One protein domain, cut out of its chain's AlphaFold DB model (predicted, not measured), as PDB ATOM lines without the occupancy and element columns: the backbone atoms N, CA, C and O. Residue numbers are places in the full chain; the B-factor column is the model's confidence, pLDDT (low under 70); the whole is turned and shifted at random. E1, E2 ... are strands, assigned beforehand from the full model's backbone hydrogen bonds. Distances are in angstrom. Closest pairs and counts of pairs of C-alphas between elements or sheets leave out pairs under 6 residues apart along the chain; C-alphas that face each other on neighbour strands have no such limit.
ATOM      1  N   ALA A  25     -37.313 -26.526 -78.344       91.94
ATOM      2  CA  ALA A  25     -37.695 -27.806 -77.731       91.94
ATOM      3  C   ALA A  25     -36.639 -28.359 -76.749       91.94
ATOM      4  O   ALA A  25     -36.941 -29.207 -75.905       91.94
ATOM      5  N   THR A  26     -35.385 -27.914 -76.872       94.25
ATOM      6  CA  THR A  26     -34.255 -28.273 -76.004       94.25
ATOM      7  C   THR A  26     -33.351 -27.061 -75.792       94.25
ATOM      8  O   THR A  26     -33.161 -26.262 -76.710       94.25
ATOM      9  N   LEU A  27     -32.798 -26.918 -74.587       94.31
ATOM     10  CA  LEU A  27     -31.927 -25.812 -74.189       94.31
ATOM     11  C   LEU A  27     -30.803 -26.317 -73.280       94.31
ATOM     12  O   LEU A  27     -31.048 -27.118 -72.385       94.31
ATOM     13  N   GLU A  28     -29.601 -25.775 -73.463       93.19
ATOM     14  CA  GLU A  28     -28.493 -25.905 -72.512       93.19
ATOM     15  C   GLU A  28     -28.421 -24.658 -71.623       93.19
ATOM     16  O   GLU A  28     -28.332 -23.531 -72.123       93.19
ATOM     17  N   LEU A  29     -28.450 -24.842 -70.303       91.44
ATOM     18  CA  LEU A  29     -28.371 -23.760 -69.322       91.44
ATOM     19  C   LEU A  29     -27.522 -24.193 -68.127       91.44
ATOM     20  O   LEU A  29     -27.762 -25.241 -67.538       91.44
ATOM     21  N   GLY A  30     -26.503 -23.403 -67.777       87.81
ATOM     22  CA  GLY A  30     -25.646 -23.697 -66.622       87.81
ATOM     23  C   GLY A  30     -24.868 -25.014 -66.730       87.81
ATOM     24  O   GLY A  30     -24.459 -25.560 -65.711       87.81
ATOM     25  N   GLY A  31     -24.686 -25.538 -67.948       89.25
ATOM     26  CA  GLY A  31     -24.082 -26.852 -68.195       89.25
ATOM     27  C   GLY A  31     -25.050 -28.034 -68.076       89.25
ATOM     28  O   GLY A  31     -24.588 -29.171 -68.031       89.25
ATOM     29  N   PHE A  32     -26.359 -27.774 -68.011       91.94
ATOM     30  CA  PHE A  32     -27.403 -28.790 -67.947       91.94
ATOM     31  C   PHE A  32     -28.351 -28.714 -69.143       91.94
ATOM     32  O   PHE A  32     -28.748 -27.628 -69.575       91.94
ATOM     33  N   THR A  33     -28.806 -29.886 -69.582       94.06
ATOM     34  CA  THR A  33     -29.809 -30.028 -70.634       94.06
ATOM     35  C   THR A  33     -31.224 -29.933 -70.068       94.06
ATOM     36  O   THR A  33     -31.589 -30.619 -69.107       94.06
ATOM     37  N   ILE A  34     -32.064 -29.134 -70.720       95.31
ATOM     38  CA  ILE A  34     -33.506 -29.060 -70.492       95.31
ATOM     39  C   ILE A  34     -34.211 -29.481 -71.781       95.31
ATOM     40  O   ILE A  34     -33.897 -28.974 -72.855       95.31
ATOM     41  N   THR A  35     -35.169 -30.396 -71.682       96.38
ATOM     42  CA  THR A  35     -35.879 -30.996 -72.827       96.38
ATOM     43  C   THR A  35     -37.388 -30.796 -72.724       96.38
ATOM     44  O   THR A  35     -37.895 -30.411 -71.669       96.38
ATOM     45  N   ASN A  36     -38.114 -31.087 -73.810       95.31
ATOM     46  CA  ASN A  36     -39.578 -31.018 -73.881       95.31
ATOM     47  C   ASN A  36     -40.132 -29.669 -73.405       95.31
ATOM     48  O   ASN A  36     -41.089 -29.619 -72.631       95.31
ATOM     49  N   ILE A  37     -39.479 -28.585 -73.823       96.31
ATOM     50  CA  ILE A  37     -39.855 -27.239 -73.405       96.31
ATOM     51  C   ILE A  37     -41.109 -26.814 -74.166       96.31
ATOM     52  O   ILE A  37     -41.140 -26.838 -75.395       96.31
ATOM     53  N   VAL A  38     -42.130 -26.404 -73.420       94.62
ATOM     54  CA  VAL A  38     -43.392 -25.886 -73.949       94.62
ATOM     55  C   VAL A  38     -43.729 -24.606 -73.201       94.62
ATOM     56  O   VAL A  38     -43.765 -24.588 -71.971       94.62
ATOM     57  N   GLY A  39     -43.968 -23.521 -73.929       92.31
ATOM     58  CA  GLY A  39     -44.278 -22.240 -73.317       92.31
ATOM     59  C   GLY A  39     -44.551 -21.143 -74.323       92.31
ATOM     60  O   GLY A  39     -44.517 -21.358 -75.531       92.31
ATOM     61  N   GLU A  40     -44.779 -19.951 -73.794       90.62
ATOM     62  CA  GLU A  40     -45.146 -18.774 -74.569       90.62
ATOM     63  C   GLU A  40     -44.085 -17.684 -74.407       90.62
ATOM     64  O   GLU A  40     -43.528 -17.474 -73.317       90.62
ATOM     65  N   THR A  41     -43.828 -16.964 -75.498       91.69
ATOM     66  CA  THR A  41     -43.023 -15.742 -75.507       91.69
ATOM     67  C   THR A  41     -43.938 -14.570 -75.862       91.69
ATOM     68  O   THR A  41     -44.684 -14.611 -76.837       91.69
ATOM     69  N   LYS A  42     -43.901 -13.515 -75.055       89.81
ATOM     70  CA  LYS A  42     -44.628 -12.265 -75.272       89.81
ATOM     71  C   LYS A  42     -43.927 -11.404 -76.322       89.81
ATOM     72  O   LYS A  42     -42.745 -11.580 -76.615       89.81
ATOM     73  N   SER A  43     -44.642 -10.404 -76.835       86.56
ATOM     74  CA  SER A  43     -44.117  -9.436 -77.809       86.56
ATOM     75  C   SER A  43     -42.919  -8.622 -77.301       86.56
ATOM     76  O   SER A  43     -42.114  -8.166 -78.107       86.56
ATOM     77  N   ASP A  44     -42.769  -8.467 -75.983       86.56
ATOM     78  CA  ASP A  44     -41.621  -7.809 -75.342       86.56
ATOM     79  C   ASP A  44     -40.376  -8.715 -75.212       86.56
ATOM     80  O   ASP A  44     -39.369  -8.311 -74.630       86.56
ATOM     81  N   GLY A  45     -40.442  -9.950 -75.726       85.25
ATOM     82  CA  GLY A  45     -39.369 -10.944 -75.675       85.25
ATOM     83  C   GLY A  45     -39.278 -11.736 -74.365       85.25
ATOM     84  O   GLY A  45     -38.511 -12.703 -74.304       85.25
ATOM     85  N   SER A  46     -40.055 -11.374 -73.338       91.94
ATOM     86  CA  SER A  46     -40.170 -12.145 -72.096       91.94
ATOM     87  C   SER A  46     -41.078 -13.361 -72.278       91.94
ATOM     88  O   SER A  46     -41.882 -13.415 -73.202       91.94
ATOM     89  N   GLY A  47     -40.976 -14.362 -71.409       93.62
ATOM     90  CA  GLY A  47     -41.777 -15.574 -71.569       93.62
ATOM     91  C   GLY A  47     -41.763 -16.490 -70.360       93.62
ATOM     92  O   GLY A  47     -40.943 -16.336 -69.451       93.62
ATOM     93  N   LYS A  48     -42.679 -17.456 -70.371       95.31
ATOM     94  CA  LYS A  48     -42.735 -18.555 -69.403       95.31
ATOM     95  C   LYS A  48     -42.852 -19.872 -70.152       95.31
ATOM     96  O   LYS A  48     -43.585 -19.946 -71.134       95.31
ATOM     97  N   ALA A  49     -42.164 -20.893 -69.667       95.88
ATOM     98  CA  ALA A  49     -42.260 -22.243 -70.195       95.88
ATOM     99  C   ALA A  49     -42.153 -23.273 -69.078       95.88
ATOM    100  O   ALA A  49     -41.701 -22.971 -67.978       95.88
ATOM    101  N   VAL A  50     -42.545 -24.497 -69.389       95.94
ATOM    102  CA  VAL A  50     -42.271 -25.684 -68.583       95.94
ATOM    103  C   VAL A  50     -41.402 -26.622 -69.400       95.94
ATOM    104  O   VAL A  50     -41.524 -26.680 -70.621       95.94
ATOM    105  N   GLY A  51     -40.513 -27.351 -68.740       95.38
ATOM    106  CA  GLY A  51     -39.657 -28.336 -69.389       95.38
ATOM    107  C   GLY A  51     -39.289 -29.474 -68.452       95.38
ATOM    108  O   GLY A  51     -39.794 -29.589 -67.331       95.38
ATOM    109  N   ARG A  52     -38.377 -30.326 -68.914       95.06
ATOM    110  CA  ARG A  52     -37.791 -31.412 -68.130       95.06
ATOM    111  C   ARG A  52     -36.287 -31.221 -68.024       95.06
ATOM    112  O   ARG A  52     -35.572 -31.334 -69.017       95.06
ATOM    113  N   PHE A  53     -35.820 -30.934 -66.818       93.25
ATOM    114  CA  PHE A  53     -34.406 -30.871 -66.479       93.25
ATOM    115  C   PHE A  53     -33.829 -32.285 -66.441       93.25
ATOM    116  O   PHE A  53     -34.388 -33.156 -65.773       93.25
ATOM    117  N   VAL A  54     -32.735 -32.515 -67.164       91.06
ATOM    118  CA  VAL A  54     -32.032 -33.800 -67.176       91.06
ATOM    119  C   VAL A  54     -31.030 -33.822 -66.028       91.06
ATOM    120  O   VAL A  54     -30.060 -33.070 -66.021       91.06
ATOM    121  N   VAL A  55     -31.262 -34.709 -65.064       86.25
ATOM    122  CA  VAL A  55     -30.356 -34.964 -63.944       86.25
ATOM    123  C   VAL A  55     -29.309 -35.982 -64.407       86.25
ATOM    124  O   VAL A  55     -29.678 -37.118 -64.728       86.25
ATOM    125  N   PRO A  56     -28.010 -35.632 -64.436       79.81
ATOM    126  CA  PRO A  56     -26.966 -36.575 -64.818       79.81
ATOM    127  C   PRO A  56     -27.004 -37.849 -63.960       79.81
ATOM    128  O   PRO A  56     -26.898 -37.780 -62.738       79.81
ATOM    129  N   GLY A  57     -27.125 -39.012 -64.607       74.88
ATOM    130  CA  GLY A  57     -27.073 -40.318 -63.939       74.88
ATOM    131  C   GLY A  57     -28.353 -40.771 -63.223       74.88
ATOM    132  O   GLY A  57     -28.301 -41.788 -62.539       74.88
ATOM    133  N   ASP A  58     -29.479 -40.069 -63.378       77.69
ATOM    134  CA  ASP A  58     -30.767 -40.458 -62.774       77.69
ATOM    135  C   ASP A  58     -31.896 -40.462 -63.805       77.69
ATOM    136  O   ASP A  58     -32.300 -41.513 -64.301       77.69
ATOM    137  N   GLY A  59     -32.388 -39.283 -64.176       83.50
ATOM    138  CA  GLY A  59     -33.559 -39.162 -65.032       83.50
ATOM    139  C   GLY A  59     -33.916 -37.714 -65.312       83.50
ATOM    140  O   GLY A  59     -33.042 -36.873 -65.501       83.50
ATOM    141  N   THR A  60     -35.215 -37.410 -65.358       89.31
ATOM    142  CA  THR A  60     -35.677 -36.037 -65.588       89.31
ATOM    143  C   THR A  60     -36.653 -35.561 -64.527       89.31
ATOM    144  O   THR A  60     -37.538 -36.309 -64.106       89.31
ATOM    145  N   CYS A  61     -36.544 -34.292 -64.140       90.69
ATOM    146  CA  CYS A  61     -37.482 -33.632 -63.237       90.69
ATOM    147  C   CYS A  61     -38.137 -32.414 -63.908       90.69
ATOM    148  O   CYS A  61     -37.520 -31.776 -64.764       90.69
ATOM    149  N   PRO A  62     -39.394 -32.089 -63.566       93.25
ATOM    150  CA  PRO A  62     -40.053 -30.902 -64.099       93.25
ATOM    151  C   PRO A  62     -39.328 -29.631 -63.640       93.25
ATOM    152  O   PRO A  62     -38.867 -29.549 -62.499       93.25
ATOM    153  N   ILE A  63     -39.242 -28.654 -64.537       95.38
ATOM    154  CA  ILE A  63     -38.663 -27.337 -64.273       95.38
ATOM    155  C   ILE A  63     -39.533 -26.254 -64.911       95.38
ATOM    156  O   ILE A  63     -39.936 -26.374 -66.070       95.38
ATOM    157  N   ASP A  64     -39.798 -25.198 -64.152       96.69
ATOM    158  CA  ASP A  64     -40.450 -23.992 -64.650       96.69
ATOM    159  C   ASP A  64     -39.375 -23.025 -65.138       96.69
ATOM    160  O   ASP A  64     -38.393 -22.792 -64.440       96.69
ATOM    161  N   LEU A  65     -39.548 -22.451 -66.322       96.75
ATOM    162  CA  LEU A  65     -38.600 -21.540 -66.952       96.75
ATOM    163  C   LEU A  65     -39.211 -20.152 -67.106       96.75
ATOM    164  O   LEU A  65     -40.369 -19.990 -67.495       96.75
ATOM    165  N   ILE A  66     -38.393 -19.136 -66.868       95.81
ATOM    166  CA  ILE A  66     -38.727 -17.734 -67.092       95.81
ATOM    167  C   ILE A  66     -37.651 -17.126 -67.982       95.81
ATOM    168  O   ILE A  66     -36.457 -17.262 -67.712       95.81
ATOM    169  N   LYS A  67     -38.087 -16.421 -69.025       94.19
ATOM    170  CA  LYS A  67     -37.239 -15.626 -69.912       94.19
ATOM    171  C   LYS A  67     -37.503 -14.142 -69.678       94.19
ATOM    172  O   LYS A  67     -38.653 -13.707 -69.726       94.19
ATOM    173  N   SER A  68     -36.457 -13.360 -69.426       92.38
ATOM    174  CA  SER A  68     -36.538 -11.897 -69.354       92.38
ATOM    175  C   SER A  68     -36.608 -11.276 -70.753       92.38
ATOM    176  O   SER A  68     -36.173 -11.885 -71.731       92.38
ATOM    177  N   SER A  69     -37.068 -10.026 -70.851       88.62
ATOM    178  CA  SER A  69     -37.039  -9.249 -72.104       88.62
ATOM    179  C   SER A  69     -35.620  -9.060 -72.663       88.62
ATOM    180  O   SER A  69     -35.432  -8.939 -73.867       88.62
ATOM    181  N   SER A  70     -34.599  -9.115 -71.803       87.94
ATOM    182  CA  SER A  70     -33.180  -9.114 -72.183       87.94
ATOM    183  C   SER A  70     -32.636 -10.481 -72.632       87.94
ATOM    184  O   SER A  70     -31.444 -10.605 -72.907       87.94
ATOM    185  N   GLY A  71     -33.471 -11.526 -72.679       84.50
ATOM    186  CA  GLY A  71     -33.080 -12.876 -73.097       84.50
ATOM    187  C   GLY A  71     -32.333 -13.693 -72.033       84.50
ATOM    188  O   GLY A  71     -31.706 -14.702 -72.358       84.50
ATOM    189  N   SER A  72     -32.363 -13.283 -70.763       90.88
ATOM    190  CA  SER A  72     -31.882 -14.121 -69.659       90.88
ATOM    191  C   SER A  72     -32.906 -15.201 -69.345       90.88
ATOM    192  O   SER A  72     -34.093 -14.900 -69.264       90.88
ATOM    193  N   ILE A  73     -32.453 -16.438 -69.153       93.44
ATOM    194  CA  ILE A  73     -33.310 -17.572 -68.802       93.44
ATOM    195  C   ILE A  73     -32.924 -18.047 -67.408       93.44
ATOM    196  O   ILE A  73     -31.739 -18.201 -67.108       93.44
ATOM    197  N   MET A  74     -33.935 -18.267 -66.577       94.94
ATOM    198  CA  MET A  74     -33.822 -18.846 -65.246       94.94
ATOM    199  C   MET A  74     -34.835 -19.980 -65.124       94.94
ATOM    200  O   MET A  74     -35.960 -19.851 -65.606       94.94
ATOM    201  N   GLY A  75     -34.438 -21.068 -64.480       94.25
ATOM    202  CA  GLY A  75     -35.304 -22.182 -64.142       94.25
ATOM    203  C   GLY A  75     -35.526 -22.294 -62.640       94.25
ATOM    204  O   GLY A  75     -34.629 -21.995 -61.857       94.25
ATOM    205  N   THR A  76     -36.701 -22.749 -62.228       95.12
ATOM    206  CA  THR A  76     -37.010 -23.091 -60.837       95.12
ATOM    207  C   THR A  76     -37.616 -24.480 -60.773       95.12
ATOM    208  O   THR A  76     -38.496 -24.816 -61.563       95.12
ATOM    209  N   MET A  77     -37.169 -25.292 -59.821       92.69
ATOM    210  CA  MET A  77     -37.699 -26.636 -59.602       92.69
ATOM    211  C   MET A  77     -37.891 -26.892 -58.111       92.69
ATOM    212  O   MET A  77     -37.036 -26.560 -57.294       92.69
ATOM    213  N   ARG A  78     -39.008 -27.525 -57.756       85.88
ATOM    214  CA  ARG A  78     -39.247 -28.074 -56.419       85.88
ATOM    215  C   ARG A  78     -39.470 -29.563 -56.569       85.88
ATOM    216  O   ARG A  78     -40.566 -30.013 -56.888       85.88
ATOM    217  N   SER A  79     -38.395 -30.321 -56.439       83.88
ATOM    218  CA  SER A  79     -38.424 -31.749 -56.715       83.88
ATOM    219  C   SER A  79     -37.359 -32.471 -55.913       83.88
ATOM    220  O   SER A  79     -36.490 -31.856 -55.288       83.88
ATOM    221  N   GLY A  80     -37.441 -33.794 -55.943       84.62
ATOM    222  CA  GLY A  80     -36.338 -34.632 -55.531       84.62
ATOM    223  C   GLY A  80     -35.894 -35.526 -56.673       84.62
ATOM    224  O   GLY A  80     -36.718 -36.003 -57.458       84.62
ATOM    225  N   PHE A  81     -34.599 -35.788 -56.717       88.56
ATOM    226  CA  PHE A  81     -33.941 -36.657 -57.685       88.56
ATOM    227  C   PHE A  81     -32.919 -37.534 -56.963       88.56
ATOM    228  O   PHE A  81     -32.547 -37.253 -55.819       88.56
ATOM    229  N   ASN A  82     -32.515 -38.633 -57.590       89.50
ATOM    230  CA  ASN A  82     -31.429 -39.446 -57.062       89.50
ATOM    231  C   ASN A  82     -30.110 -38.983 -57.674       89.50
ATOM    232  O   ASN A  82     -30.052 -38.579 -58.827       89.50
ATOM    233  N   TYR A  83     -29.034 -39.023 -56.902       88.50
ATOM    234  CA  TYR A  83     -27.695 -38.756 -57.406       88.50
ATOM    235  C   TYR A  83     -26.680 -39.501 -56.546       88.50
ATOM    236  O   TYR A  83     -26.717 -39.403 -55.320       88.50
ATOM    237  N   GLY A  84     -25.815 -40.306 -57.165       86.25
ATOM    238  CA  GLY A  84     -24.876 -41.150 -56.417       86.25
ATOM    239  C   GLY A  84     -25.553 -42.159 -55.478       86.25
ATOM    240  O   GLY A  84     -25.035 -42.464 -54.411       86.25
ATOM    241  N   GLY A  85     -26.757 -42.631 -55.804       88.12
ATOM    242  CA  GLY A  85     -27.525 -43.506 -54.907       88.12
ATOM    243  C   GLY A  85     -28.102 -42.810 -53.666       88.12
ATOM    244  O   GLY A  85     -28.675 -43.480 -52.811       88.12
ATOM    245  N   LEU A  86     -27.993 -41.480 -53.562       91.88
ATOM    246  CA  LEU A  86     -28.637 -40.674 -52.525       91.88
ATOM    247  C   LEU A  86     -29.862 -39.965 -53.089       91.88
ATOM    248  O   LEU A  86     -29.842 -39.478 -54.218       91.88
ATOM    249  N   ARG A  87     -30.907 -39.838 -52.274       93.12
ATOM    250  CA  ARG A  87     -32.086 -39.038 -52.612       93.12
ATOM    251  C   ARG A  87     -31.870 -37.600 -52.145       93.12
ATOM    252  O   ARG A  87     -31.744 -37.353 -50.946       93.12
ATOM    253  N   VAL A  88     -31.856 -36.660 -53.083       93.44
ATOM    254  CA  VAL A  88     -31.761 -35.219 -52.818       93.44
ATOM    255  C   VAL A  88     -33.136 -34.605 -53.027       93.44
ATOM    256  O   VAL A  88     -33.754 -34.833 -54.063       93.44
ATOM    257  N   GLU A  89     -33.638 -33.845 -52.055       93.50
ATOM    258  CA  GLU A  89     -34.971 -33.227 -52.100       93.50
ATOM    259  C   GLU A  89     -34.856 -31.749 -51.755       93.50
ATOM    260  O   GLU A  89     -34.287 -31.411 -50.718       93.50
ATOM    261  N   GLY A  90     -35.395 -30.862 -52.591       93.50
ATOM    262  CA  GLY A  90     -35.218 -29.434 -52.358       93.50
ATOM    263  C   GLY A  90     -35.932 -28.516 -53.335       93.50
ATOM    264  O   GLY A  90     -36.732 -28.935 -54.176       93.50
ATOM    265  N   SER A  91     -35.629 -27.232 -53.180       94.50
ATOM    266  CA  SER A  91     -35.984 -26.177 -54.124       94.50
ATOM    267  C   SER A  91     -34.707 -25.655 -54.758       94.50
ATOM    268  O   SER A  91     -33.764 -25.324 -54.042       94.50
ATOM    269  N   PHE A  92     -34.678 -25.581 -56.084       94.62
ATOM    270  CA  PHE A  92     -33.492 -25.198 -56.836       94.62
ATOM    271  C   PHE A  92     -33.809 -24.109 -57.852       94.62
ATOM    272  O   PHE A  92     -34.917 -24.031 -58.389       94.62
ATOM    273  N   ILE A  93     -32.793 -23.300 -58.119       94.94
ATOM    274  CA  ILE A  93     -32.733 -22.270 -59.138       94.94
ATOM    275  C   ILE A  93     -31.619 -22.670 -60.102       94.94
ATOM    276  O   ILE A  93     -30.488 -22.930 -59.695       94.94
ATOM    277  N   LEU A  94     -31.959 -22.729 -61.383       94.12
ATOM    278  CA  LEU A  94     -31.036 -22.962 -62.482       94.12
ATOM    279  C   LEU A  94     -30.826 -21.651 -63.228       94.12
ATOM    280  O   LEU A  94     -31.787 -21.026 -63.676       94.12
ATOM    281  N   ASP A  95     -29.581 -21.254 -63.425       92.25
ATOM    282  CA  ASP A  95     -29.241 -20.122 -64.276       92.25
ATOM    283  C   ASP A  95     -27.995 -20.429 -65.120       92.25
ATOM    284  O   ASP A  95     -27.558 -21.572 -65.251       92.25
ATOM    285  N   ARG A  96     -27.404 -19.402 -65.735       89.50
ATOM    286  CA  ARG A  96     -26.204 -19.562 -66.569       89.50
ATOM    287  C   ARG A  96     -24.964 -20.033 -65.793       89.50
ATOM    288  O   ARG A  96     -24.005 -20.455 -66.432       89.50
ATOM    289  N   ARG A  97     -24.950 -19.924 -64.462       88.62
ATOM    290  CA  ARG A  97     -23.836 -20.300 -63.575       88.62
ATOM    291  C   ARG A  97     -23.939 -21.741 -63.083       88.62
ATOM    292  O   ARG A  97     -22.926 -22.285 -62.649       88.62
ATOM    293  N   GLY A  98     -25.125 -22.341 -63.152       89.12
ATOM    294  CA  GLY A  98     -25.375 -23.714 -62.729       89.12
ATOM    295  C   GLY A  98     -26.670 -23.840 -61.941       89.12
ATOM    296  O   GLY A  98     -27.547 -22.979 -62.018       89.12
ATOM    297  N   LEU A  99     -26.782 -24.938 -61.195       91.94
ATOM    298  CA  LEU A  99     -27.937 -25.239 -60.363       91.94
ATOM    299  C   LEU A  99     -27.572 -25.057 -58.886       91.94
ATOM    300  O   LEU A  99     -26.664 -25.710 -58.370       91.94
ATOM    301  N   GLU A 100     -28.309 -24.202 -58.192       94.62
ATOM    302  CA  GLU A 100     -28.161 -23.964 -56.756       94.62
ATOM    303  C   GLU A 100     -29.507 -24.130 -56.061       94.62
ATOM    304  O   GLU A 100     -30.556 -23.894 -56.653       94.62
ATOM    305  N   GLY A 101     -29.515 -24.552 -54.805       94.19
ATOM    306  CA  GLY A 101     -30.764 -24.775 -54.098       94.19
ATOM    307  C   GLY A 101     -30.604 -25.017 -52.614       94.19
ATOM    308  O   GLY A 101     -29.504 -25.020 -52.064       94.19
ATOM    309  N   THR A 102     -31.740 -25.233 -51.968       95.81
ATOM    310  CA  THR A 102     -31.816 -25.595 -50.557       95.81
ATOM    311  C   THR A 102     -32.687 -26.824 -50.367       95.81
ATOM    312  O   THR A 102     -33.647 -27.047 -51.112       95.81
ATOM    313  N   GLY A 103     -32.363 -27.650 -49.375       95.56
ATOM    314  CA  GLY A 103     -33.123 -28.869 -49.141       95.56
ATOM    315  C   GLY A 103     -32.479 -29.846 -48.172       95.56
ATOM    316  O   GLY A 103     -31.885 -29.461 -47.166       95.56
ATOM    317  N   SER A 104     -32.631 -31.129 -48.478       95.88
ATOM    318  CA  SER A 104     -32.096 -32.231 -47.690       95.88
ATOM    319  C   SER A 104     -31.475 -33.310 -48.571       95.88
ATOM    320  O   SER A 104     -31.865 -33.502 -49.725       95.88
ATOM    321  N   VAL A 105     -30.510 -34.026 -48.002       96.25
ATOM    322  CA  VAL A 105     -29.872 -35.194 -48.609       96.25
ATOM    323  C   VAL A 105     -30.161 -36.390 -47.718       96.25
ATOM    324  O   VAL A 105     -29.712 -36.440 -46.571       96.25
ATOM    325  N   ARG A 106     -30.918 -37.362 -48.227       94.69
ATOM    326  CA  ARG A 106     -31.189 -38.606 -47.506       94.69
ATOM    327  C   ARG A 106     -29.975 -39.518 -47.598       94.69
ATOM    328  O   ARG A 106     -29.723 -40.118 -48.641       94.69
ATOM    329  N   THR A 107     -29.245 -39.613 -46.492       90.38
ATOM    330  CA  THR A 107     -28.265 -40.683 -46.269       90.38
ATOM    331  C   THR A 107     -28.986 -41.929 -45.750       90.38
ATOM    332  O   THR A 107     -30.168 -41.861 -45.401       90.38
ATOM    333  N   SER A 108     -28.296 -43.067 -45.689       84.00
ATOM    334  CA  SER A 108     -28.899 -44.325 -45.229       84.00
ATOM    335  C   SER A 108     -29.391 -44.299 -43.773       84.00
ATOM    336  O   SER A 108     -30.337 -45.016 -43.462       84.00
ATOM    337  N   ILE A 109     -28.786 -43.486 -42.894       85.88
ATOM    338  CA  ILE A 109     -29.071 -43.511 -41.445       85.88
ATOM    339  C   ILE A 109     -29.717 -42.205 -40.955       85.88
ATOM    340  O   ILE A 109     -30.740 -42.239 -40.270       85.88
ATOM    341  N   LYS A 110     -29.151 -41.037 -41.296       91.81
ATOM    342  CA  LYS A 110     -29.679 -39.717 -40.890       91.81
ATOM    343  C   LYS A 110     -29.541 -38.708 -42.033       91.81
ATOM    344  O   LYS A 110     -28.439 -38.531 -42.555       91.81
ATOM    345  N   PRO A 111     -30.609 -38.001 -42.428       94.69
ATOM    346  CA  PRO A 111     -30.507 -37.028 -43.506       94.69
ATOM    347  C   PRO A 111     -29.647 -35.825 -43.100       94.69
ATOM    348  O   PRO A 111     -29.663 -35.395 -41.944       94.69
ATOM    349  N   ILE A 112     -28.960 -35.242 -44.079       97.00
ATOM    350  CA  ILE A 112     -28.411 -33.890 -43.967       97.00
ATOM    351  C   ILE A 112     -29.563 -32.927 -44.258       97.00
ATOM    352  O   ILE A 112     -30.147 -32.973 -45.339       97.00
ATOM    353  N   GLN A 113     -29.914 -32.092 -43.290       96.31
ATOM    354  CA  GLN A 113     -31.025 -31.143 -43.339       96.31
ATOM    355  C   GLN A 113     -30.517 -29.705 -43.475       96.31
ATOM    356  O   GLN A 113     -29.326 -29.441 -43.281       96.31
ATOM    357  N   ASP A 114     -31.430 -28.786 -43.799       95.12
ATOM    358  CA  ASP A 114     -31.153 -27.354 -43.975       95.12
ATOM    359  C   ASP A 114     -29.951 -27.105 -44.904       95.12
ATOM    360  O   ASP A 114     -29.114 -26.231 -44.667       95.12
ATOM    361  N   ALA A 115     -29.819 -27.949 -45.930       96.50
ATOM    362  CA  ALA A 115     -28.637 -28.009 -46.761       96.50
ATOM    363  C   ALA A 115     -28.689 -26.941 -47.850       96.50
ATOM    364  O   ALA A 115     -29.648 -26.894 -48.616       96.50
ATOM    365  N   ASN A 116     -27.632 -26.142 -47.963       97.19
ATOM    366  CA  ASN A 116     -27.337 -25.358 -49.156       97.19
ATOM    367  C   ASN A 116     -26.614 -26.264 -50.149       97.19
ATOM    368  O   ASN A 116     -25.579 -26.847 -49.813       97.19
ATOM    369  N   LEU A 117     -27.173 -26.387 -51.345       95.50
ATOM    370  CA  LEU A 117     -26.776 -27.330 -52.377       95.50
ATOM    371  C   LEU A 117     -26.320 -26.559 -53.608       95.50
ATOM    372  O   LEU A 117     -27.035 -25.695 -54.109       95.50
ATOM    373  N   ARG A 118     -25.158 -26.921 -54.133       94.06
ATOM    374  CA  ARG A 118     -24.702 -26.497 -55.450       94.06
ATOM    375  C   ARG A 118     -24.408 -27.730 -56.275       94.06
ATOM    376  O   ARG A 118     -23.605 -28.569 -55.872       94.06
ATOM    377  N   PHE A 119     -25.052 -27.821 -57.427       89.88
ATOM    378  CA  PHE A 119     -24.876 -28.912 -58.362       89.88
ATOM    379  C   PHE A 119     -24.134 -28.399 -59.596       89.88
ATOM    380  O   PHE A 119     -24.581 -27.493 -60.301       89.88
ATOM    381  N   ASP A 120     -22.979 -29.003 -59.836       85.75
ATOM    382  CA  ASP A 120     -22.199 -28.887 -61.054       85.75
ATOM    383  C   ASP A 120     -22.313 -30.192 -61.856       85.75
ATOM    384  O   ASP A 120     -22.105 -31.287 -61.327       85.75
ATOM    385  N   ALA A 121     -22.635 -30.085 -63.147       73.88
ATOM    386  CA  ALA A 121     -22.867 -31.243 -64.010       73.88
ATOM    387  C   ALA A 121     -21.647 -32.182 -64.139       73.88
ATOM    388  O   ALA A 121     -21.816 -33.354 -64.476       73.88
ATOM    389  N   LYS A 122     -20.427 -31.692 -63.879       78.94
ATOM    390  CA  LYS A 122     -19.172 -32.449 -63.995       78.94
ATOM    391  C   LYS A 122     -18.647 -32.918 -62.644       78.94
ATOM    392  O   LYS A 122     -18.164 -34.044 -62.551       78.94
ATOM    393  N   SER A 123     -18.697 -32.067 -61.618       81.00
ATOM    394  CA  SER A 123     -18.120 -32.377 -60.303       81.00
ATOM    395  C   SER A 123     -19.114 -32.956 -59.296       81.00
ATOM    396  O   SER A 123     -18.678 -33.480 -58.276       81.00
ATOM    397  N   GLY A 124     -20.417 -32.906 -59.579       89.12
ATOM    398  CA  GLY A 124     -21.466 -33.420 -58.701       89.12
ATOM    399  C   GLY A 124     -22.045 -32.366 -57.765       89.12
ATOM    400  O   GLY A 124     -22.114 -31.183 -58.106       89.12
ATOM    401  N   ILE A 125     -22.525 -32.800 -56.600       92.44
ATOM    402  CA  ILE A 125     -23.250 -31.946 -55.655       92.44
ATOM    403  C   ILE A 125     -22.357 -31.648 -54.463       92.44
ATOM    404  O   ILE A 125     -21.958 -32.548 -53.733       92.44
ATOM    405  N   THR A 126     -22.116 -30.371 -54.216       95.50
ATOM    406  CA  THR A 126     -21.422 -29.901 -53.017       95.50
ATOM    407  C   THR A 126     -22.382 -29.113 -52.149       95.50
ATOM    408  O   THR A 126     -23.350 -28.523 -52.636       95.50
ATOM    409  N   GLY A 127     -22.134 -29.101 -50.845       96.56
ATOM    410  CA  GLY A 127     -23.011 -28.361 -49.961       96.56
ATOM    411  C   GLY A 127     -22.578 -28.309 -48.514       96.56
ATOM    412  O   GLY A 127     -21.548 -28.840 -48.093       96.56
ATOM    413  N   SER A 128     -23.406 -27.624 -47.742       97.75
ATOM    414  CA  SER A 128     -23.296 -27.572 -46.289       97.75
ATOM    415  C   SER A 128     -24.680 -27.592 -45.676       97.75
ATOM    416  O   SER A 128     -25.609 -27.042 -46.255       97.75
ATOM    417  N   GLY A 129     -24.814 -28.229 -44.522       97.69
ATOM    418  CA  GLY A 129     -26.085 -28.392 -43.830       97.69
ATOM    419  C   GLY A 129     -25.860 -28.866 -42.406       97.69
ATOM    420  O   GLY A 129     -24.812 -28.607 -41.808       97.69
ATOM    421  N   ARG A 130     -26.842 -29.572 -41.854       97.31
ATOM    422  CA  ARG A 130     -26.788 -30.099 -40.490       97.31
ATOM    423  C   ARG A 130     -27.230 -31.546 -40.451       97.31
ATOM    424  O   ARG A 130     -28.193 -31.923 -41.107       97.31
ATOM    425  N   VAL A 131     -26.556 -32.342 -39.636       96.69
ATOM    426  CA  VAL A 131     -27.037 -33.663 -39.234       96.69
ATOM    427  C   VAL A 131     -27.533 -33.554 -37.801       96.69
ATOM    428  O   VAL A 131     -26.784 -33.148 -36.916       96.69
ATOM    429  N   TYR A 132     -28.791 -33.908 -37.568       95.44
ATOM    430  CA  TYR A 132     -29.363 -33.978 -36.225       95.44
ATOM    431  C   TYR A 132     -29.197 -35.406 -35.700       95.44
ATOM    432  O   TYR A 132     -29.908 -36.317 -36.131       95.44
ATOM    433  N   LEU A 133     -28.222 -35.606 -34.814       93.56
ATOM    434  CA  LEU A 133     -27.905 -36.921 -34.253       93.56
ATOM    435  C   LEU A 133     -28.971 -37.339 -33.227       93.56
ATOM    436  O   LEU A 133     -29.581 -38.397 -33.384       93.56
ATOM    437  N   GLY A 134     -29.331 -36.430 -32.317       89.44
ATOM    438  CA  GLY A 134     -30.522 -36.522 -31.461       89.44
ATOM    439  C   GLY A 134     -31.372 -35.254 -31.531       89.44
ATOM    440  O   GLY A 134     -31.060 -34.322 -32.277       89.44
ATOM    441  N   GLN A 135     -32.444 -35.183 -30.732       83.19
ATOM    442  CA  GLN A 135     -33.452 -34.107 -30.824       83.19
ATOM    443  C   GLN A 135     -32.869 -32.691 -30.699       83.19
ATOM    444  O   GLN A 135     -33.443 -31.733 -31.212       83.19
ATOM    445  N   ARG A 136     -31.743 -32.545 -29.991       84.62
ATOM    446  CA  ARG A 136     -31.097 -31.251 -29.728       84.62
ATOM    447  C   ARG A 136     -29.602 -31.250 -30.022       84.62
ATOM    448  O   ARG A 136     -28.904 -30.342 -29.577       84.62
ATOM    449  N   PHE A 137     -29.104 -32.245 -30.756       94.31
ATOM    450  CA  PHE A 137     -27.688 -32.326 -31.096       94.31
ATOM    451  C   PHE A 137     -27.483 -32.234 -32.604       94.31
ATOM    452  O   PHE A 137     -27.527 -33.229 -33.326       94.31
ATOM    453  N   ALA A 138     -27.309 -30.997 -33.069       95.81
ATOM    454  CA  ALA A 138     -27.069 -30.677 -34.466       95.81
ATOM    455  C   ALA A 138     -25.568 -30.525 -34.728       95.81
ATOM    456  O   ALA A 138     -24.910 -29.677 -34.125       95.81
ATOM    457  N   VAL A 139     -25.050 -31.304 -35.672       97.50
ATOM    458  CA  VAL A 139     -23.671 -31.209 -36.150       97.50
ATOM    459  C   VAL A 139     -23.673 -30.490 -37.499       97.50
ATOM    460  O   VAL A 139     -24.274 -31.000 -38.450       97.50
ATOM    461  N   PRO A 140     -23.038 -29.309 -37.626       97.69
ATOM    462  CA  PRO A 140     -22.877 -28.663 -38.920       97.69
ATOM    463  C   PRO A 140     -21.914 -29.484 -39.777       97.69
ATOM    464  O   PRO A 140     -20.822 -29.830 -39.329       97.69
ATOM    465  N   VAL A 141     -22.308 -29.776 -41.013       98.12
ATOM    466  CA  VAL A 141     -21.522 -30.596 -41.938       98.12
ATOM    467  C   VAL A 141     -21.293 -29.881 -43.261       98.12
ATOM    468  O   VAL A 141     -22.138 -29.120 -43.736       98.12
ATOM    469  N   ARG A 142     -20.155 -30.170 -43.887       98.00
ATOM    470  CA  ARG A 142     -19.904 -29.943 -45.313       98.00
ATOM    471  C   ARG A 142     -19.837 -31.286 -46.012       98.00
ATOM    472  O   ARG A 142     -19.339 -32.240 -45.419       98.00
ATOM    473  N   PHE A 143     -20.334 -31.362 -47.237       96.88
ATOM    474  CA  PHE A 143     -20.386 -32.612 -47.982       96.88
ATOM    475  C   PHE A 143     -20.135 -32.420 -49.476       96.88
ATOM    476  O   PHE A 143     -20.312 -31.333 -50.032       96.88
ATOM    477  N   ASP A 144     -19.747 -33.526 -50.100       95.62
ATOM    478  CA  ASP A 144     -19.514 -33.698 -51.527       95.62
ATOM    479  C   ASP A 144     -20.132 -35.034 -51.959       95.62
ATOM    480  O   ASP A 144     -19.858 -36.076 -51.359       95.62
ATOM    481  N   ILE A 145     -20.971 -35.008 -52.990       93.31
ATOM    482  CA  ILE A 145     -21.640 -36.171 -53.574       93.31
ATOM    483  C   ILE A 145     -21.203 -36.267 -55.027       93.31
ATOM    484  O   ILE A 145     -21.410 -35.348 -55.820       93.31
ATOM    485  N   LYS A 146     -20.653 -37.421 -55.384       90.75
ATOM    486  CA  LYS A 146     -20.247 -37.772 -56.743       90.75
ATOM    487  C   LYS A 146     -21.253 -38.748 -57.356       90.75
ATOM    488  O   LYS A 146     -22.053 -39.329 -56.622       90.75
ATOM    489  N   PRO A 147     -21.172 -39.033 -58.668       84.44
ATOM    490  CA  PRO A 147     -21.979 -40.087 -59.285       84.44
ATOM    491  C   PRO A 147     -21.840 -41.465 -58.613       84.44
ATOM    492  O   PRO A 147     -22.716 -42.306 -58.762       84.44
ATOM    493  N   THR A 148     -20.754 -41.697 -57.869       84.88
ATOM    494  CA  THR A 148     -20.494 -42.933 -57.116       84.88
ATOM    495  C   THR A 148     -21.042 -42.923 -55.684       84.88
ATOM    496  O   THR A 148     -20.956 -43.945 -55.013       84.88
ATOM    497  N   GLY A 149     -21.564 -41.793 -55.196       87.69
ATOM    498  CA  GLY A 149     -22.140 -41.646 -53.857       87.69
ATOM    499  C   GLY A 149     -21.544 -40.535 -53.010       87.69
ATOM    500  O   GLY A 149     -20.956 -39.587 -53.537       87.69
ATOM    501  N   LEU A 150     -21.755 -40.626 -51.692       91.88
ATOM    502  CA  LEU A 150     -21.259 -39.645 -50.726       91.88
ATOM    503  C   LEU A 150     -19.729 -39.717 -50.679       91.88
ATOM    504  O   LEU A 150     -19.141 -40.561 -50.012       91.88
ATOM    505  N   SER A 151     -19.089 -38.833 -51.434       92.31
ATOM    506  CA  SER A 151     -17.635 -38.762 -51.596       92.31
ATOM    507  C   SER A 151     -16.976 -38.250 -50.320       92.31
ATOM    508  O   SER A 151     -15.946 -38.767 -49.893       92.31
ATOM    509  N   SER A 152     -17.595 -37.264 -49.667       94.56
ATOM    510  CA  SER A 152     -17.212 -36.861 -48.320       94.56
ATOM    511  C   SER A 152     -18.380 -36.230 -47.570       94.56
ATOM    512  O   SER A 152     -19.252 -35.591 -48.155       94.56
ATOM    513  N   VAL A 153     -18.366 -36.381 -46.251       96.69
ATOM    514  CA  VAL A 153     -19.081 -35.517 -45.316       96.69
ATOM    515  C   VAL A 153     -18.169 -35.309 -44.117       96.69
ATOM    516  O   VAL A 153     -17.447 -36.223 -43.725       96.69
ATOM    517  N   GLY A 154     -18.151 -34.096 -43.582       96.88
ATOM    518  CA  GLY A 154     -17.301 -33.735 -42.461       96.88
ATOM    519  C   GLY A 154     -17.947 -32.652 -41.619       96.88
ATOM    520  O   GLY A 154     -18.335 -31.601 -42.136       96.88
ATOM    521  N   GLY A 155     -18.047 -32.904 -40.321       97.44
ATOM    522  CA  GLY A 155     -18.530 -31.943 -39.341       97.44
ATOM    523  C   GLY A 155     -18.158 -32.367 -37.934       97.44
ATOM    524  O   GLY A 155     -17.907 -33.546 -37.695       97.44
ATOM    525  N   MET A 156     -18.124 -31.417 -37.006       97.69
ATOM    526  CA  MET A 156     -17.974 -31.725 -35.588       97.69
ATOM    527  C   MET A 156     -18.818 -30.783 -34.741       97.69
ATOM    528  O   MET A 156     -19.078 -29.644 -35.137       97.69
ATOM    529  N   ALA A 157     -19.215 -31.257 -33.567       97.50
ATOM    530  CA  ALA A 157     -19.799 -30.428 -32.530       97.50
ATOM    531  C   ALA A 157     -19.357 -30.916 -31.152       97.50
ATOM    532  O   ALA A 157     -19.267 -32.122 -30.907       97.50
ATOM    533  N   SER A 158     -19.122 -29.972 -30.246       97.06
ATOM    534  CA  SER A 158     -18.748 -30.293 -28.876       97.06
ATOM    535  C   SER A 158     -19.924 -30.875 -28.103       97.06
ATOM    536  O   SER A 158     -21.080 -30.472 -28.267       97.06
ATOM    537  N   ARG A 159     -19.618 -31.825 -27.225       95.88
ATOM    538  CA  ARG A 159     -20.587 -32.537 -26.409       95.88
ATOM    539  C   ARG A 159     -20.037 -32.772 -25.010       95.88
ATOM    540  O   ARG A 159     -18.857 -33.057 -24.813       95.88
ATOM    541  N   GLN A 160     -20.936 -32.666 -24.041       96.31
ATOM    542  CA  GLN A 160     -20.681 -33.043 -22.665       96.31
ATOM    543  C   GLN A 160     -21.862 -33.853 -22.156       96.31
ATOM    544  O   GLN A 160     -23.004 -33.405 -22.259       96.31
ATOM    545  N   VAL A 161     -21.573 -35.025 -21.603       95.25
ATOM    546  CA  VAL A 161     -22.574 -35.924 -21.019       95.25
ATOM    547  C   VAL A 161     -22.027 -36.530 -19.741       95.25
ATOM    548  O   VAL A 161     -20.813 -36.555 -19.521       95.25
ATOM    549  N   SER A 162     -22.919 -36.967 -18.860       94.88
ATOM    550  CA  SER A 162     -22.535 -37.577 -17.595       94.88
ATOM    551  C   SER A 162     -23.290 -38.873 -17.386       94.88
ATOM    552  O   SER A 162     -24.512 -38.896 -17.489       94.88
ATOM    553  N   THR A 163     -22.550 -39.921 -17.048       94.69
ATOM    554  CA  THR A 163     -23.101 -41.216 -16.663       94.69
ATOM    555  C   THR A 163     -22.836 -41.418 -15.182       94.69
ATOM    556  O   THR A 163     -21.691 -41.339 -14.721       94.69
ATOM    557  N   ASP A 164     -23.902 -41.661 -14.425       93.19
ATOM    558  CA  ASP A 164     -23.800 -41.962 -13.005       93.19
ATOM    559  C   ASP A 164     -23.728 -43.472 -12.771       93.19
ATOM    560  O   ASP A 164     -24.499 -44.247 -13.332       93.19
ATOM    561  N   THR A 165     -22.803 -43.890 -11.916       90.94
ATOM    562  CA  THR A 165     -22.659 -45.281 -11.474       90.94
ATOM    563  C   THR A 165     -22.766 -45.342  -9.950       90.94
ATOM    564  O   THR A 165     -22.635 -44.315  -9.272       90.94
ATOM    565  N   PRO A 166     -22.947 -46.529  -9.346       90.44
ATOM    566  CA  PRO A 166     -22.993 -46.644  -7.888       90.44
ATOM    567  C   PRO A 166     -21.761 -46.064  -7.170       90.44
ATOM    568  O   PRO A 166     -21.891 -45.543  -6.065       90.44
ATOM    569  N   LEU A 167     -20.574 -46.102  -7.791       90.25
ATOM    570  CA  LEU A 167     -19.307 -45.727  -7.144       90.25
ATOM    571  C   LEU A 167     -18.741 -44.368  -7.587       90.25
ATOM    572  O   LEU A 167     -17.928 -43.778  -6.868       90.25
ATOM    573  N   ALA A 168     -19.124 -43.863  -8.759       94.00
ATOM    574  CA  ALA A 168     -18.568 -42.637  -9.328       94.00
ATOM    575  C   ALA A 168     -19.490 -42.010 -10.382       94.00
ATOM    576  O   ALA A 168     -20.272 -42.706 -11.025       94.00
ATOM    577  N   VAL A 169     -19.326 -40.709 -10.607       95.25
ATOM    578  CA  VAL A 169     -19.887 -40.004 -11.766       95.25
ATOM    579  C   VAL A 169     -18.798 -39.881 -12.825       95.25
ATOM    580  O   VAL A 169     -17.687 -39.449 -12.510       95.25
ATOM    581  N   TYR A 170     -19.111 -40.226 -14.069       96.06
ATOM    582  CA  TYR A 170     -18.214 -40.080 -15.213       96.06
ATOM    583  C   TYR A 170     -18.738 -38.985 -16.131       96.06
ATOM    584  O   TYR A 170     -19.881 -39.047 -16.563       96.06
ATOM    585  N   THR A 171     -17.919 -37.980 -16.430       97.00
ATOM    586  CA  THR A 171     -18.269 -36.872 -17.326       97.00
ATOM    587  C   THR A 171     -17.396 -36.925 -18.566       97.00
ATOM    588  O   THR A 171     -16.192 -36.700 -18.475       97.00
ATOM    589  N   PHE A 172     -17.996 -37.182 -19.725       97.44
ATOM    590  CA  PHE A 172     -17.324 -37.007 -21.007       97.44
ATOM    591  C   PHE A 172     -17.363 -35.534 -21.415       97.44
ATOM    592  O   PHE A 172     -18.410 -34.894 -21.313       97.44
ATOM    593  N   ARG A 173     -16.236 -35.009 -21.904       97.81
ATOM    594  CA  ARG A 173     -16.117 -33.698 -22.550       97.81
ATOM    595  C   ARG A 173     -15.260 -33.841 -23.800       97.81
ATOM    596  O   ARG A 173     -14.098 -34.240 -23.712       97.81
ATOM    597  N   GLY A 174     -15.806 -33.493 -24.954       97.38
ATOM    598  CA  GLY A 174     -15.078 -33.593 -26.211       97.38
ATOM    599  C   GLY A 174     -15.929 -33.222 -27.406       97.38
ATOM    600  O   GLY A 174     -16.946 -32.549 -27.261       97.38
ATOM    601  N   ASP A 175     -15.525 -33.699 -28.574       97.88
ATOM    602  CA  ASP A 175     -16.203 -33.447 -29.838       97.88
ATOM    603  C   ASP A 175     -16.739 -34.747 -30.428       97.88
ATOM    604  O   ASP A 175     -16.074 -35.786 -30.402       97.88
ATOM    605  N   VAL A 176     -17.942 -34.680 -30.993       97.88
ATOM    606  CA  VAL A 176     -18.502 -35.731 -31.844       97.88
ATOM    607  C   VAL A 176     -18.333 -35.289 -33.287       97.88
ATOM    608  O   VAL A 176     -18.797 -34.216 -33.676       97.88
ATOM    609  N   SER A 177     -17.658 -36.119 -34.073       97.88
ATOM    610  CA  SER A 177     -17.435 -35.912 -35.500       97.88
ATOM    611  C   SER A 177     -18.395 -36.759 -36.327       97.88
ATOM    612  O   SER A 177     -18.654 -37.912 -35.987       97.88
ATOM    613  N   VAL A 178     -18.878 -36.199 -37.434       97.44
ATOM    614  CA  VAL A 178     -19.634 -36.895 -38.482       97.44
ATOM    615  C   VAL A 178     -18.737 -37.027 -39.707       97.44
ATOM    616  O   VAL A 178     -18.171 -36.033 -40.167       97.44
ATOM    617  N   SER A 179     -18.622 -38.245 -40.234       96.44
ATOM    618  CA  SER A 179     -17.829 -38.584 -41.421       96.44
ATOM    619  C   SER A 179     -18.607 -39.486 -42.386       96.44
ATOM    620  O   SER A 179     -19.686 -39.966 -42.040       96.44
ATOM    621  N   ALA A 180     -18.111 -39.672 -43.612       93.00
ATOM    622  CA  ALA A 180     -18.761 -40.524 -44.613       93.00
ATOM    623  C   ALA A 180     -18.447 -42.008 -44.388       93.00
ATOM    624  O   ALA A 180     -17.296 -42.366 -44.144       93.00
ATOM    625  N   GLU A 181     -19.450 -42.867 -44.570       90.06
ATOM    626  CA  GLU A 181     -19.288 -44.321 -44.651       90.06
ATOM    627  C   GLU A 181     -20.215 -44.876 -45.741       90.06
ATOM    628  O   GLU A 181     -21.420 -45.041 -45.546       90.06
ATOM    629  N   GLY A 182     -19.669 -45.109 -46.939       86.81
ATOM    630  CA  GLY A 182     -20.467 -45.471 -48.113       86.81
ATOM    631  C   GLY A 182     -21.479 -44.376 -48.468       86.81
ATOM    632  O   GLY A 182     -21.108 -43.229 -48.689       86.81
ATOM    633  N   THR A 183     -22.767 -44.718 -48.517       87.06
ATOM    634  CA  THR A 183     -23.881 -43.756 -48.668       87.06
ATOM    635  C   THR A 183     -24.444 -43.274 -47.324       87.06
ATOM    636  O   THR A 183     -25.441 -42.547 -47.282       87.06
ATOM    637  N   GLY A 184     -23.851 -43.726 -46.221       90.88
ATOM    638  CA  GLY A 184     -24.223 -43.390 -44.858       90.88
ATOM    639  C   GLY A 184     -23.259 -42.413 -44.206       90.88
ATOM    640  O   GLY A 184     -22.338 -41.872 -44.822       90.88
ATOM    641  N   ILE A 185     -23.500 -42.198 -42.920       94.25
ATOM    642  CA  ILE A 185     -22.633 -41.410 -42.058       94.25
ATOM    643  C   ILE A 185     -22.113 -42.286 -40.928       94.25
ATOM    644  O   ILE A 185     -22.827 -43.166 -40.453       94.25
ATOM    645  N   LYS A 186     -20.905 -41.980 -40.469       95.25
ATOM    646  CA  LYS A 186     -20.284 -42.549 -39.279       95.25
ATOM    647  C   LYS A 186     -20.081 -41.462 -38.235       95.25
ATOM    648  O   LYS A 186     -19.660 -40.351 -38.574       95.25
ATOM    649  N   THR A 187     -20.333 -41.796 -36.972       97.12
ATOM    650  CA  THR A 187     -20.070 -40.924 -35.824       97.12
ATOM    651  C   THR A 187     -18.954 -41.460 -34.945       97.12
ATOM    652  O   THR A 187     -18.945 -42.627 -34.564       97.12
ATOM    653  N   THR A 188     -18.034 -40.577 -34.577       97.50
ATOM    654  CA  THR A 188     -16.926 -40.892 -33.671       97.50
ATOM    655  C   THR A 188     -16.810 -39.770 -32.652       97.50
ATOM    656  O   THR A 188     -16.877 -38.593 -33.014       97.50
ATOM    657  N   ALA A 189     -16.624 -40.111 -31.383       97.81
ATOM    658  CA  ALA A 189     -16.381 -39.144 -30.324       97.81
ATOM    659  C   ALA A 189     -14.901 -39.142 -29.936       97.81
ATOM    660  O   ALA A 189     -14.260 -40.192 -29.856       97.81
ATOM    661  N   ARG A 190     -14.359 -37.951 -29.678       97.94
ATOM    662  CA  ARG A 190     -12.997 -37.757 -29.184       97.94
ATOM    663  C   ARG A 190     -12.994 -36.763 -28.038       97.94
ATOM    664  O   ARG A 190     -13.479 -35.647 -28.188       97.94
ATOM    665  N   GLY A 191     -12.424 -37.140 -26.901       97.44
ATOM    666  CA  GLY A 191     -12.459 -36.279 -25.724       97.44
ATOM    667  C   GLY A 191     -11.819 -36.880 -24.490       97.44
ATOM    668  O   GLY A 191     -11.103 -37.874 -24.559       97.44
ATOM    669  N   ILE A 192     -12.089 -36.247 -23.358       97.38
ATOM    670  CA  ILE A 192     -11.613 -36.641 -22.037       97.38
ATOM    671  C   ILE A 192     -12.812 -37.109 -21.212       97.38
ATOM    672  O   ILE A 192     -13.897 -36.533 -21.303       97.38
ATOM    673  N   ILE A 193     -12.613 -38.141 -20.398       97.19
ATOM    674  CA  ILE A 193     -13.577 -38.588 -19.396       97.19
ATOM    675  C   ILE A 193     -13.017 -38.275 -18.010       97.19
ATOM    676  O   ILE A 193     -11.983 -38.810 -17.614       97.19
ATOM    677  N   GLU A 194     -13.707 -37.425 -17.258       96.56
ATOM    678  CA  GLU A 194     -13.434 -37.199 -15.839       96.56
ATOM    679  C   GLU A 194     -14.275 -38.146 -14.988       96.56
ATOM    680  O   GLU A 194     -15.499 -38.171 -15.084       96.56
ATOM    681  N   ARG A 195     -13.626 -38.900 -14.106       95.25
ATOM    682  CA  ARG A 195     -14.259 -39.721 -13.076       95.25
ATOM    683  C   ARG A 195     -14.192 -38.991 -11.745       95.25
ATOM    684  O   ARG A 195     -13.100 -38.697 -11.265       95.25
ATOM    685  N   ARG A 196     -15.336 -38.799 -11.095       94.94
ATOM    686  CA  ARG A 196     -15.435 -38.301  -9.720       94.94
ATOM    687  C   ARG A 196     -15.983 -39.393  -8.809       94.94
ATOM    688  O   ARG A 196     -17.154 -39.757  -8.909       94.94
ATOM    689  N   GLY A 197     -15.138 -39.919  -7.927       92.81
ATOM    690  CA  GLY A 197     -15.528 -40.929  -6.945       92.81
ATOM    691  C   GLY A 197     -16.527 -40.370  -5.931       92.81
ATOM    692  O   GLY A 197     -16.319 -39.287  -5.383       92.81
ATOM    693  N   LYS A 198     -17.604 -41.117  -5.661       91.56
ATOM    694  CA  LYS A 198     -18.595 -40.758  -4.628       91.56
ATOM    695  C   LYS A 198     -18.056 -40.990  -3.215       91.56
ATOM    696  O   LYS A 198     -18.415 -40.272  -2.289       91.56
ATOM    697  N   ILE A 199     -17.150 -41.957  -3.069       84.81
ATOM    698  CA  ILE A 199     -16.431 -42.243  -1.826       84.81
ATOM    699  C   ILE A 199     -15.079 -41.523  -1.883       84.81
ATOM    700  O   ILE A 199     -14.302 -41.724  -2.814       84.81
ATOM    701  N   GLY A 200     -14.812 -40.647  -0.913       81.88
ATOM    702  CA  GLY A 200     -13.545 -39.909  -0.798       81.88
ATOM    703  C   GLY A 200     -13.362 -38.730  -1.766       81.88
ATOM    704  O   GLY A 200     -12.395 -37.990  -1.623       81.88
ATOM    705  N   GLY A 201     -14.265 -38.518  -2.732       84.06
ATOM    706  CA  GLY A 201     -14.299 -37.311  -3.573       84.06
ATOM    707  C   GLY A 201     -13.161 -37.165  -4.592       84.06
ATOM    708  O   GLY A 201     -13.041 -36.112  -5.218       84.06
ATOM    709  N   MET A 202     -12.328 -38.195  -4.770       89.25
ATOM    710  CA  MET A 202     -11.192 -38.154  -5.692       89.25
ATOM    711  C   MET A 202     -11.652 -37.969  -7.142       89.25
ATOM    712  O   MET A 202     -12.603 -38.615  -7.589       89.25
ATOM    713  N   THR A 203     -10.949 -37.104  -7.874       93.44
ATOM    714  CA  THR A 203     -11.176 -36.863  -9.303       93.44
ATOM    715  C   THR A 203     -10.009 -37.425 -10.109       93.44
ATOM    716  O   THR A 203      -8.849 -37.243  -9.746       93.44
ATOM    717  N   SER A 204     -10.310 -38.133 -11.191       93.81
ATOM    718  CA  SER A 204      -9.332 -38.694 -12.127       93.81
ATOM    719  C   SER A 204      -9.757 -38.372 -13.552       93.81
ATOM    720  O   SER A 204     -10.950 -38.278 -13.827       93.81
ATOM    721  N   SER A 205      -8.801 -38.217 -14.460       94.94
ATOM    722  CA  SER A 205      -9.058 -37.850 -15.852       94.94
ATOM    723  C   SER A 205      -8.447 -38.883 -16.791       94.94
ATOM    724  O   SER A 205      -7.337 -39.357 -16.552       94.94
ATOM    725  N   PHE A 206      -9.182 -39.242 -17.840       94.38
ATOM    726  CA  PHE A 206      -8.803 -40.255 -18.816       94.38
ATOM    727  C   PHE A 206      -8.938 -39.682 -20.224       94.38
ATOM    728  O   PHE A 206     -10.034 -39.306 -20.638       94.38
ATOM    729  N   GLY A 207      -7.838 -39.625 -20.974       90.69
ATOM    730  CA  GLY A 207      -7.870 -39.261 -22.387       90.69
ATOM    731  C   GLY A 207      -6.647 -38.488 -22.888       90.69
ATOM    732  O   GLY A 207      -5.682 -38.312 -22.144       90.69
ATOM    733  N   PRO A 208      -6.690 -38.033 -24.155       92.12
ATOM    734  CA  PRO A 208      -7.847 -38.113 -25.051       92.12
ATOM    735  C   PRO A 208      -8.152 -39.547 -25.510       92.12
ATOM    736  O   PRO A 208      -7.261 -40.277 -25.931       92.12
ATOM    737  N   LEU A 209      -9.422 -39.937 -25.442       95.12
ATOM    738  CA  LEU A 209      -9.954 -41.197 -25.962       95.12
ATOM    739  C   LEU A 209     -10.623 -40.944 -27.313       95.12
ATOM    740  O   LEU A 209     -11.057 -39.827 -27.595       95.12
ATOM    741  N   THR A 210     -10.694 -41.966 -28.160       96.69
ATOM    742  CA  THR A 210     -11.454 -41.943 -29.415       96.69
ATOM    743  C   THR A 210     -12.217 -43.248 -29.535       96.69
ATOM    744  O   THR A 210     -11.627 -44.311 -29.359       96.69
ATOM    745  N   PHE A 211     -13.516 -43.161 -29.790       96.81
ATOM    746  CA  PHE A 211     -14.394 -44.321 -29.871       96.81
ATOM    747  C   PHE A 211     -15.550 -44.058 -30.834       96.81
ATOM    748  O   PHE A 211     -15.974 -42.914 -31.030       96.81
ATOM    749  N   ASP A 212     -16.033 -45.131 -31.447       96.88
ATOM    750  CA  ASP A 212     -17.198 -45.081 -32.318       96.88
ATOM    751  C   ASP A 212     -18.471 -44.918 -31.486       96.88
ATOM    752  O   ASP A 212     -18.564 -45.386 -30.349       96.88
ATOM    753  N   VAL A 213     -19.431 -44.202 -32.060       96.69
ATOM    754  CA  VAL A 213     -20.740 -43.958 -31.461       96.69
ATOM    755  C   VAL A 213     -21.777 -44.500 -32.421       96.69
ATOM    756  O   VAL A 213     -21.694 -44.215 -33.620       96.69
ATOM    757  N   ASP A 214     -22.746 -45.257 -31.916       94.94
ATOM    758  CA  ASP A 214     -23.862 -45.696 -32.740       94.94
ATOM    759  C   ASP A 214     -24.663 -44.474 -33.209       94.94
ATOM    760  O   ASP A 214     -25.159 -43.686 -32.408       94.94
ATOM    761  N   VAL A 215     -24.779 -44.298 -34.526       92.50
ATOM    762  CA  VAL A 215     -25.403 -43.116 -35.147       92.50
ATOM    763  C   VAL A 215     -26.897 -43.005 -34.796       92.50
ATOM    764  O   VAL A 215     -27.474 -41.912 -34.834       92.50
ATOM    765  N   ILE A 216     -27.553 -44.131 -34.503       91.62
ATOM    766  CA  ILE A 216     -28.993 -44.200 -34.258       91.62
ATOM    767  C   ILE A 216     -29.283 -43.918 -32.788       91.62
ATOM    768  O   ILE A 216     -30.053 -42.993 -32.514       91.62
ATOM    769  N   SER A 217     -28.679 -44.686 -31.878       93.62
ATOM    770  CA  SER A 217     -28.928 -44.622 -30.437       93.62
ATOM    771  C   SER A 217     -28.113 -43.554 -29.719       93.62
ATOM    772  O   SER A 217     -28.538 -43.102 -28.668       93.62
ATOM    773  N   GLY A 218     -26.963 -43.145 -30.260       94.44
ATOM    774  CA  GLY A 218     -26.036 -42.248 -29.566       94.44
ATOM    775  C   GLY A 218     -25.211 -42.912 -28.480       94.44
ATOM    776  O   GLY A 218     -24.415 -42.237 -27.825       94.44
ATOM    777  N   GLU A 219     -25.351 -44.223 -28.311       96.50
ATOM    778  CA  GLU A 219     -24.607 -44.966 -27.313       96.50
ATOM    779  C   GLU A 219     -23.186 -45.271 -27.792       96.50
ATOM    780  O   GLU A 219     -22.936 -45.629 -28.947       96.50
ATOM    781  N   ALA A 220     -22.243 -45.161 -26.865       96.31
ATOM    782  CA  ALA A 220     -20.885 -45.645 -27.027       96.31
ATOM    783  C   ALA A 220     -20.453 -46.425 -25.787       96.31
ATOM    784  O   ALA A 220     -20.638 -45.967 -24.657       96.31
ATOM    785  N   THR A 221     -19.836 -47.587 -25.996       95.38
ATOM    786  CA  THR A 221     -19.235 -48.377 -24.918       95.38
ATOM    787  C   THR A 221     -17.742 -48.086 -24.830       95.38
ATOM    788  O   THR A 221     -17.012 -48.231 -25.811       95.38
ATOM    789  N   VAL A 222     -17.275 -47.683 -23.650       94.75
ATOM    790  CA  VAL A 222     -15.874 -47.327 -23.401       94.75
ATOM    791  C   VAL A 222     -15.404 -47.896 -22.067       94.75
ATOM    792  O   VAL A 222     -16.078 -47.753 -21.050       94.75
ATOM    793  N   ASN A 223     -14.222 -48.514 -22.052       91.94
ATOM    794  CA  ASN A 223     -13.589 -48.958 -20.813       91.94
ATOM    795  C   ASN A 223     -12.748 -47.823 -20.212       91.94
ATOM    796  O   ASN A 223     -11.823 -47.318 -20.850       91.94
ATOM    797  N   VAL A 224     -13.061 -47.422 -18.980       89.69
ATOM    798  CA  VAL A 224     -12.367 -46.347 -18.262       89.69
ATOM    799  C   VAL A 224     -11.927 -46.853 -16.897       89.69
ATOM    800  O   VAL A 224     -12.748 -47.131 -16.025       89.69
ATOM    801  N   GLY A 225     -10.613 -46.978 -16.703       82.56
ATOM    802  CA  GLY A 225     -10.049 -47.440 -15.432       82.56
ATOM    803  C   GLY A 225     -10.549 -48.828 -15.015       82.56
ATOM    804  O   GLY A 225     -10.759 -49.056 -13.825       82.56
ATOM    805  N   GLY A 226     -10.792 -49.724 -15.982       85.19
ATOM    806  CA  GLY A 226     -11.291 -51.081 -15.742       85.19
ATOM    807  C   GLY A 226     -12.807 -51.189 -15.557       85.19
ATOM    808  O   GLY A 226     -13.290 -52.263 -15.221       85.19
ATOM    809  N   THR A 227     -13.562 -50.104 -15.759       86.62
ATOM    810  CA  THR A 227     -15.033 -50.110 -15.759       86.62
ATOM    811  C   THR A 227     -15.551 -49.897 -17.175       86.62
ATOM    812  O   THR A 227     -15.188 -48.904 -17.804       86.62
ATOM    813  N   ASP A 228     -16.426 -50.781 -17.653       92.06
ATOM    814  CA  ASP A 228     -17.157 -50.565 -18.902       92.06
ATOM    815  C   ASP A 228     -18.301 -49.575 -18.670       92.06
ATOM    816  O   ASP A 228     -19.155 -49.764 -17.802       92.06
ATOM    817  N   LEU A 229     -18.291 -48.487 -19.433       93.75
ATOM    818  CA  LEU A 229     -19.272 -47.415 -19.368       93.75
ATOM    819  C   LEU A 229     -20.044 -47.355 -20.675       93.75
ATOM    820  O   LEU A 229     -19.446 -47.393 -21.749       93.75
ATOM    821  N   VAL A 230     -21.357 -47.179 -20.568       95.56
ATOM    822  CA  VAL A 230     -22.198 -46.759 -21.688       95.56
ATOM    823  C   VAL A 230     -22.418 -45.254 -21.560       95.56
ATOM    824  O   VAL A 230     -22.897 -44.763 -20.533       95.56
ATOM    825  N   LEU A 231     -21.998 -44.515 -22.581       95.38
ATOM    826  CA  LEU A 231     -22.220 -43.080 -22.707       95.38
ATOM    827  C   LEU A 231     -23.332 -42.853 -23.725       95.38
ATOM    828  O   LEU A 231     -23.170 -43.235 -24.878       95.38
ATOM    829  N   ASP A 232     -24.416 -42.205 -23.308       95.62
ATOM    830  CA  ASP A 232     -25.436 -41.674 -24.214       95.62
ATOM    831  C   ASP A 232     -25.021 -40.264 -24.644       95.62
ATOM    832  O   ASP A 232     -24.922 -39.350 -23.818       95.62
ATOM    833  N   LEU A 233     -24.719 -40.098 -25.932       94.88
ATOM    834  CA  LEU A 233     -24.272 -38.838 -26.497       94.88
ATOM    835  C   LEU A 233     -25.398 -37.985 -27.092       94.88
ATOM    836  O   LEU A 233     -25.095 -36.817 -27.358       94.88
TER     837      LEU A 233
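This is residues 25 to 233 of the 234 residues of an uncharacterized protein of Armatimonadetes bacterium (UniProt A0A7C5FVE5). What would one see first in this model? A long rod made of one sheet of fourteen strands, E1 to E14, laid side by side in chain order, most of them sharply bent and the sheet curled like part of a barrel. At the far end of the rod a small hairpin, E15 and E16, covers part of one face of that sheet, over E11 to E14, as the second layer of a sandwich. What is it made of, and how large is it? The printed part has 209 residues with no named helix and sixteen named strands in the order E1 to E16, the class all strand, and both sheets antiparallel. It is loose, with a radius of gyration of the C-alphas of 24.0 A, and spans 88 by 29 by 21 A.

Where does the first named strand begin, and which follow it? E1 is residues 26 to 29, with C-alpha 26 at (-34.255, -28.273, -76.004); then come E2, residues 32 to 41, E3, residues 47 to 54, and E4, residues 60 to 67. Which strands come next? E5 is residues 73 to 83, 24.7 A long, E6 is 86 to 95, E7 is 98 to 106 and E8 is 112 to 120. E9, residues 124 to 134, is 28.9 A long and E10, residues 137 to 146, is 27.3 A. Where are the longest ones? E11, residues 149 to 164, has the most residues and runs 40.9 A from C-alpha 149 at (-22.140, -41.646, -53.857). E12, residues 168 to 181, is 35.4 A, E13, residues 184 to 197, is 39.0 A, and E14, residues 203 to 213, is 25.2 A. How does the row end? E15 is residues 219 to 224 and E16 is residues 227 to 232, with C-alpha 232 at (-25.436, -41.674, -24.214).

How does the large sheet run? E1 to E14 form a meander, each strand the antiparallel neighbour of the one before, with E1 and E14 as edge strands. Between E1 and E2, N 27 and O 34 are 2.9 A apart, within hydrogen-bond range; between E8 and E9, N 113 and O 130 are 2.8 A apart; and between E11 and E12, N 159 and O 174 are 2.8 A apart. How is it bent? It is twisted, and most of its strands bend, for instance E8 by 88 degrees at residue 115 and E5 by 86 degrees at residue 80. It is a folded sheet, one sheet bent back on itself: E1 to E7 face E9 to E14 with 26 pairs of C-alphas within 11 A, and E8 is the hinge. Where do E15 and E16 sit? They form a hairpin, with N 222 and O 229 2.9 A apart, and make a sandwich, two sheets face to face, with the large sheet, their strands at 50 degrees to its strands. The closest C-alphas of E11 and E16 are those of Thr 163 and Leu 231, 6.4 A apart, and those of E14 and E15 are Val 213 and Ala 220, 4.7 A apart.

How far does the rod reach? The two C-alphas farthest apart are those of Ser 43 and Gly 200, at 88.3 A. Is there a cut or a long link? The printed part has no cut, and each link between successive strands is tight. How sure is the model? The mean pLDDT of the printed part is 92.6, and no printed residue is under 70.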